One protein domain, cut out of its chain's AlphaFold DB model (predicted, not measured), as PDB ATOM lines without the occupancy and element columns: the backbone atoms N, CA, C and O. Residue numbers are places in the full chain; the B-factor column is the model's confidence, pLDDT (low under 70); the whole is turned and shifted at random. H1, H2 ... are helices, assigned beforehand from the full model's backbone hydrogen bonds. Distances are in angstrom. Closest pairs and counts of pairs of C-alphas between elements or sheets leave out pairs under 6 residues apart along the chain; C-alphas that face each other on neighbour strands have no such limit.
ATOM      1  N   LEU A 135     164.575 133.151 237.084       80.06
ATOM      2  CA  LEU A 135     165.938 132.749 236.703       80.06
ATOM      3  C   LEU A 135     166.316 133.075 235.249       80.06
ATOM      4  O   LEU A 135     167.341 133.728 235.047       80.06
ATOM      5  N   PRO A 136     165.552 132.653 234.224       77.78
ATOM      6  CA  PRO A 136     165.919 132.943 232.839       77.78
ATOM      7  C   PRO A 136     165.857 134.444 232.535       77.78
ATOM      8  O   PRO A 136     166.703 134.953 231.804       77.78
ATOM      9  N   ALA A 137     164.915 135.175 233.144       80.33
ATOM     10  CA  ALA A 137     164.863 136.630 233.034       80.33
ATOM     11  C   ALA A 137     166.101 137.299 233.663       80.33
ATOM     12  O   ALA A 137     166.647 138.234 233.073       80.33
ATOM     13  N   PHE A 138     166.570 136.794 234.810       83.12
ATOM     14  CA  PHE A 138     167.760 137.286 235.506       83.12
ATOM     15  C   PHE A 138     169.049 137.029 234.720       83.12
ATOM     16  O   PHE A 138     169.842 137.949 234.537       83.12
ATOM     17  N   VAL A 139     169.242 135.810 234.203       87.85
ATOM     18  CA  VAL A 139     170.420 135.479 233.383       87.85
ATOM     19  C   VAL A 139     170.454 136.342 232.124       87.85
ATOM     20  O   VAL A 139     171.496 136.914 231.823       87.85
ATOM     21  N   ASN A 140     169.313 136.504 231.445       85.69
ATOM     22  CA  ASN A 140     169.215 137.363 230.266       85.69
ATOM     23  C   ASN A 140     169.549 138.827 230.603       85.69
ATOM     24  O   ASN A 140     170.283 139.484 229.874       85.69
ATOM     25  N   ALA A 141     169.043 139.343 231.729       87.03
ATOM     26  CA  ALA A 141     169.354 140.701 232.177       87.03
ATOM     27  C   ALA A 141     170.850 140.877 232.486       87.03
ATOM     28  O   ALA A 141     171.441 141.889 232.109       87.03
ATOM     29  N   TRP A 142     171.475 139.884 233.123       92.14
ATOM     30  CA  TRP A 142     172.901 139.922 233.439       92.14
ATOM     31  C   TRP A 142     173.785 139.849 232.188       92.14
ATOM     32  O   TRP A 142     174.726 140.632 232.065       92.14
ATOM     33  N   SER A 143     173.475 138.967 231.230       91.73
ATOM     34  CA  SER A 143     174.231 138.882 229.972       91.73
ATOM     35  C   SER A 143     174.126 140.165 229.155       91.73
ATOM     36  O   SER A 143     175.140 140.649 228.659       91.73
ATOM     37  N   THR A 144     172.932 140.756 229.064       89.81
ATOM     38  CA  THR A 144     172.741 142.030 228.361       89.81
ATOM     39  C   THR A 144     173.489 143.172 229.054       89.81
ATOM     40  O   THR A 144     174.055 144.029 228.384       89.81
ATOM     41  N   PHE A 145     173.560 143.183 230.388       92.16
ATOM     42  CA  PHE A 145     174.352 144.174 231.119       92.16
ATOM     43  C   PHE A 145     175.853 144.088 230.793       92.16
ATOM     44  O   PHE A 145     176.491 145.113 230.554       92.16
ATOM     45  N   VAL A 146     176.411 142.873 230.747       95.11
ATOM     46  CA  VAL A 146     177.818 142.658 230.368       95.11
ATOM     47  C   VAL A 146     178.071 143.073 228.919       95.11
ATOM     48  O   VAL A 146     179.079 143.726 228.651       95.11
ATOM     49  N   ASP A 147     177.152 142.754 228.007       90.63
ATOM     50  CA  ASP A 147     177.230 143.173 226.604       90.63
ATOM     51  C   ASP A 147     177.291 144.704 226.478       90.63
ATOM     52  O   ASP A 147     178.215 145.226 225.861       90.63
ATOM     53  N   TYR A 148     176.430 145.440 227.194       91.14
ATOM     54  CA  TYR A 148     176.479 146.907 227.222       91.14
ATOM     55  C   TYR A 148     177.822 147.460 227.723       91.14
ATOM     56  O   TYR A 148     178.330 148.435 227.163       91.14
ATOM     57  N   ILE A 149     178.421 146.858 228.757       95.43
ATOM     58  CA  ILE A 149     179.750 147.268 229.245       95.43
ATOM     59  C   ILE A 149     180.812 147.042 228.161       95.43
ATOM     60  O   ILE A 149     181.643 147.924 227.916       95.43
ATOM     61  N   LEU A 150     180.780 145.882 227.497       91.82
ATOM     62  CA  LEU A 150     181.698 145.556 226.407       91.82
ATOM     63  C   LEU A 150     181.534 146.535 225.240       91.82
ATOM     64  O   LEU A 150     182.540 147.078 224.780       91.82
ATOM     65  N   SER A 151     180.307 146.849 224.821       90.10
ATOM     66  CA  SER A 151     180.048 147.826 223.757       90.10
ATOM     67  C   SER A 151     180.634 149.198 224.094       90.10
ATOM     68  O   SER A 151     181.386 149.755 223.295       90.10
ATOM     69  N   VAL A 152     180.391 149.721 225.303       91.90
ATOM     70  CA  VAL A 152     180.951 151.020 225.728       91.90
ATOM     71  C   VAL A 152     182.486 150.992 225.728       91.90
ATOM     72  O   VAL A 152     183.118 151.955 225.287       91.90
ATOM     73  N   SER A 153     183.100 149.884 226.155       92.54
ATOM     74  CA  SER A 153     184.562 149.728 226.136       92.54
ATOM     75  C   SER A 153     185.146 149.695 224.713       92.54
ATOM     76  O   SER A 153     186.179 150.321 224.453       92.54
ATOM     77  N   LEU A 154     184.464 149.034 223.769       88.61
ATOM     78  CA  LEU A 154     184.856 148.966 222.358       88.61
ATOM     79  C   LEU A 154     184.752 150.336 221.686       88.61
ATOM     80  O   LEU A 154     185.684 150.756 220.996       88.61
ATOM     81  N   VAL A 155     183.658 151.059 221.933       88.86
ATOM     82  CA  VAL A 155     183.451 152.421 221.423       88.86
ATOM     83  C   VAL A 155     184.531 153.356 221.966       88.86
ATOM     84  O   VAL A 155     185.169 154.065 221.186       88.86
ATOM     85  N   ALA A 156     184.823 153.306 223.270       90.31
ATOM     86  CA  ALA A 156     185.891 154.104 223.876       90.31
ATOM     87  C   ALA A 156     187.270 153.818 223.248       90.31
ATOM     88  O   ALA A 156     188.020 154.755 222.950       90.31
ATOM     89  N   ARG A 157     187.597 152.543 222.983       86.05
ATOM     90  CA  ARG A 157     188.831 152.148 222.273       86.05
ATOM     91  C   ARG A 157     188.859 152.682 220.839       86.05
ATOM     92  O   ARG A 157     189.896 153.179 220.404       86.05
ATOM     93  N   SER A 158     187.734 152.607 220.127       87.63
ATOM     94  CA  SER A 158     187.603 153.103 218.751       87.63
ATOM     95  C   SER A 158     187.869 154.611 218.670       87.63
ATOM     96  O   SER A 158     188.749 155.046 217.926       87.63
ATOM     97  N   TRP A 159     187.213 155.407 219.520       86.85
ATOM     98  CA  TRP A 159     187.443 156.854 219.595       86.85
ATOM     99  C   TRP A 159     188.872 157.206 219.998       86.85
ATOM    100  O   TRP A 159     189.465 158.107 219.408       86.85
ATOM    101  N   SER A 160     189.448 156.480 220.959       86.88
ATOM    102  CA  SER A 160     190.833 156.708 221.389       86.88
ATOM    103  C   SER A 160     191.820 156.530 220.232       86.88
ATOM    104  O   SER A 160     192.721 157.347 220.067       86.88
ATOM    105  N   ASN A 161     191.614 155.510 219.392       84.11
ATOM    106  CA  ASN A 161     192.437 155.272 218.205       84.11
ATOM    107  C   ASN A 161     192.261 156.381 217.147       84.11
ATOM    108  O   ASN A 161     193.241 156.904 216.612       84.11
ATOM    109  N   ILE A 162     191.017 156.801 216.892       86.56
ATOM    110  CA  ILE A 162     190.722 157.883 215.940       86.56
ATOM    111  C   ILE A 162     191.368 159.200 216.391       86.56
ATOM    112  O   ILE A 162     191.997 159.883 215.583       86.56
ATOM    113  N   ILE A 163     191.260 159.548 217.676       88.30
ATOM    114  CA  ILE A 163     191.858 160.767 218.240       88.30
ATOM    115  C   ILE A 163     193.388 160.704 218.181       88.30
ATOM    116  O   ILE A 163     194.022 161.709 217.849       88.30
ATOM    117  N   ASP A 164     193.992 159.549 218.474       87.74
ATOM    118  CA  ASP A 164     195.449 159.392 218.391       87.74
ATOM    119  C   ASP A 164     195.955 159.568 216.954       87.74
ATOM    120  O   ASP A 164     196.884 160.344 216.707       87.74
ATOM    121  N   THR A 165     195.257 158.950 215.997       87.04
ATOM    122  CA  THR A 165     195.537 159.093 214.562       87.04
ATOM    123  C   THR A 165     195.378 160.547 214.111       87.04
ATOM    124  O   THR A 165     196.239 161.079 213.411       87.04
ATOM    125  N   PHE A 166     194.321 161.233 214.556       89.11
ATOM    126  CA  PHE A 166     194.065 162.632 214.209       89.11
ATOM    127  C   PHE A 166     195.108 163.598 214.797       89.11
ATOM    128  O   PHE A 166     195.505 164.562 214.146       89.11
ATOM    129  N   THR A 167     195.599 163.331 216.010       87.56
ATOM    130  CA  THR A 167     196.594 164.183 216.693       87.56
ATOM    131  C   THR A 167     198.034 163.886 216.231       87.56
ATOM    132  O   THR A 167     198.990 164.531 216.680       87.56
ATOM    133  N   GLY A 168     198.217 162.926 215.318       83.26
ATOM    134  CA  GLY A 168     199.522 162.517 214.800       83.26
ATOM    135  C   GLY A 168     200.376 161.799 215.845       83.26
ATOM    136  O   GLY A 168     201.550 162.133 216.002       83.26
ATOM    137  N   ASN A 169     199.786 160.860 216.594       76.57
ATOM    138  CA  ASN A 169     200.436 160.050 217.638       76.57
ATOM    139  C   ASN A 169     201.022 160.853 218.818       76.57
ATOM    140  O   ASN A 169     201.856 160.361 219.587       76.57
ATOM    141  N   ARG A 170     200.616 162.120 218.988       74.57
ATOM    142  CA  ARG A 170     201.049 162.929 220.139       74.57
ATOM    143  C   ARG A 170     200.418 162.456 221.444       74.57
ATOM    144  O   ARG A 170     201.081 162.521 222.475       74.57
ATOM    145  N   THR A 171     199.181 161.969 221.401       75.02
ATOM    146  CA  THR A 171     198.451 161.492 222.583       75.02
ATOM    147  C   THR A 171     199.034 160.173 223.083       75.02
ATOM    148  O   THR A 171     199.310 160.044 224.277       75.02
ATOM    149  N   SER A 172     199.329 159.234 222.179       73.12
ATOM    150  CA  SER A 172     200.044 158.001 222.512       73.12
ATOM    151  C   SER A 172     201.460 158.279 223.015       73.12
ATOM    152  O   SER A 172     201.894 157.676 223.994       73.12
ATOM    153  N   SER A 173     202.167 159.251 222.436       73.88
ATOM    154  CA  SER A 173     203.481 159.650 222.961       73.88
ATOM    155  C   SER A 173     203.379 160.200 224.391       73.88
ATOM    156  O   SER A 173     204.104 159.746 225.273       73.88
ATOM    157  N   TRP A 174     202.430 161.105 224.661       76.59
ATOM    158  CA  TRP A 174     202.208 161.673 225.999       76.59
ATOM    159  C   TRP A 174     201.825 160.622 227.046       76.59
ATOM    160  O   TRP A 174     202.316 160.663 228.180       76.59
ATOM    161  N   ILE A 175     200.964 159.667 226.678       75.61
ATOM    162  CA  ILE A 175     200.509 158.644 227.621       75.61
ATOM    163  C   ILE A 175     201.612 157.634 227.936       75.61
ATOM    164  O   ILE A 175     201.783 157.267 229.098       75.61
ATOM    165  N   ILE A 176     202.424 157.262 226.940       74.82
ATOM    166  CA  ILE A 176     203.581 156.384 227.137       74.82
ATOM    167  C   ILE A 176     204.607 157.050 228.066       74.82
ATOM    168  O   ILE A 176     205.178 156.363 228.913       74.82
ATOM    169  N   THR A 177     204.814 158.367 227.955       74.50
ATOM    170  CA  THR A 177     205.741 159.107 228.828       74.50
ATOM    171  C   THR A 177     205.224 159.267 230.262       74.50
ATOM    172  O   THR A 177     206.028 159.244 231.188       74.50
ATOM    173  N   THR A 178     203.910 159.406 230.470       73.91
ATOM    174  CA  THR A 178     203.349 159.742 231.796       73.91
ATOM    175  C   THR A 178     202.935 158.518 232.614       73.91
ATOM    176  O   THR A 178     203.175 158.472 233.817       73.91
ATOM    177  N   ILE A 179     202.300 157.524 231.984       70.32
ATOM    178  CA  ILE A 179     201.699 156.369 232.681       70.32
ATOM    179  C   ILE A 179     202.599 155.122 232.578       70.32
ATOM    180  O   ILE A 179     202.464 154.177 233.353       70.32
ATOM    181  N   GLY A 180     203.570 155.133 231.661       67.62
ATOM    182  CA  GLY A 180     204.320 153.941 231.283       67.62
ATOM    183  C   GLY A 180     203.495 153.029 230.369       67.62
ATOM    184  O   GLY A 180     202.271 153.120 230.275       67.62
ATOM    185  N   ARG A 181     204.170 152.142 229.631       60.90
ATOM    186  CA  ARG A 181     203.506 151.186 228.732       60.90
ATOM    187  C   ARG A 181     202.719 150.151 229.546       60.90
ATOM    188  O   ARG A 181     203.293 149.180 230.033       60.90
ATOM    189  N   CYS A 182     201.405 150.318 229.660       62.17
ATOM    190  CA  CYS A 182     200.527 149.271 230.179       62.17
ATOM    191  C   CYS A 182     200.389 148.150 229.134       62.17
ATOM    192  O   CYS A 182     199.721 148.314 228.118       62.17
ATOM    193  N   HIS A 183     200.996 146.992 229.392       63.45
ATOM    194  CA  HIS A 183     201.003 145.821 228.498       63.45
ATOM    195  C   HIS A 183     199.635 145.102 228.371       63.45
ATOM    196  O   HIS A 183     199.544 144.049 227.757       63.45
ATOM    197  N   PHE A 184     198.557 145.634 228.956       52.13
ATOM    198  CA  PHE A 184     197.281 144.916 229.090       52.13
ATOM    199  C   PHE A 184     196.209 145.299 228.049       52.13
ATOM    200  O   PHE A 184     195.102 144.782 228.102       52.13
ATOM    201  N   ILE A 185     196.497 146.225 227.125       53.32
ATOM    202  CA  ILE A 185     195.496 146.826 226.213       53.32
ATOM    203  C   ILE A 185     195.842 146.613 224.717       53.32
ATOM    204  O   ILE A 185     195.253 147.252 223.848       53.32
ATOM    205  N   ALA A 186     196.758 145.704 224.370       41.88
ATOM    206  CA  ALA A 186     196.923 145.258 222.975       41.88
ATOM    207  C   ALA A 186     195.827 144.248 222.615       41.88
ATOM    208  O   ALA A 186     195.136 144.506 221.602       41.88
TER     209      ALA A 186
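What this domain is: This is residues 135 to 186 of the 186 residues of the protein "Putative cationic amino acid transporter" of Schistosoma mansoni (UniProt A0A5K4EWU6). Look first for one long, straight helix, H1, with a short helix, H2, meeting it at its far end as a lopsided L. H1 makes the long axis, its residues 135 to 156 stick out free, and the tail of residues 181 to 186 folds back from H2 towards H1. The 52 printed residues, all helix in class with no named strand, hold H1 then H2. The whole is an extended rod, with a radius of gyration of the C-alphas of 16.3 A and spans of 49 by 22 by 14 A.

How they stand to each other: Start at H1, residues 135 to 166, and go to its residues 163 to 164, which alone touch H2, residues 170 to 179. The two touch only at the corner by their tight link; the closest C-alphas, of Asp 164 and Thr 171, are 5.6 A apart. They run opposite ways at a steep tilt of 64 degrees. In H1 and H2, every O i to N i+4 pair is within hydrogen-bond range.

Where its parts are: Find C-alpha 135 at (165.938, 132.749, 236.703); H1 runs 46.8 A to C-alpha 166. H2 runs 14.2 A, ending at C-alpha 179, (201.699, 156.369, 232.681).

The domain as a whole: The C-alphas of Leu 135 and Gly 168, the two farthest apart, are 49.9 A apart. The printed part has no cut; pLDDT is under 70 at residues 180 to 186.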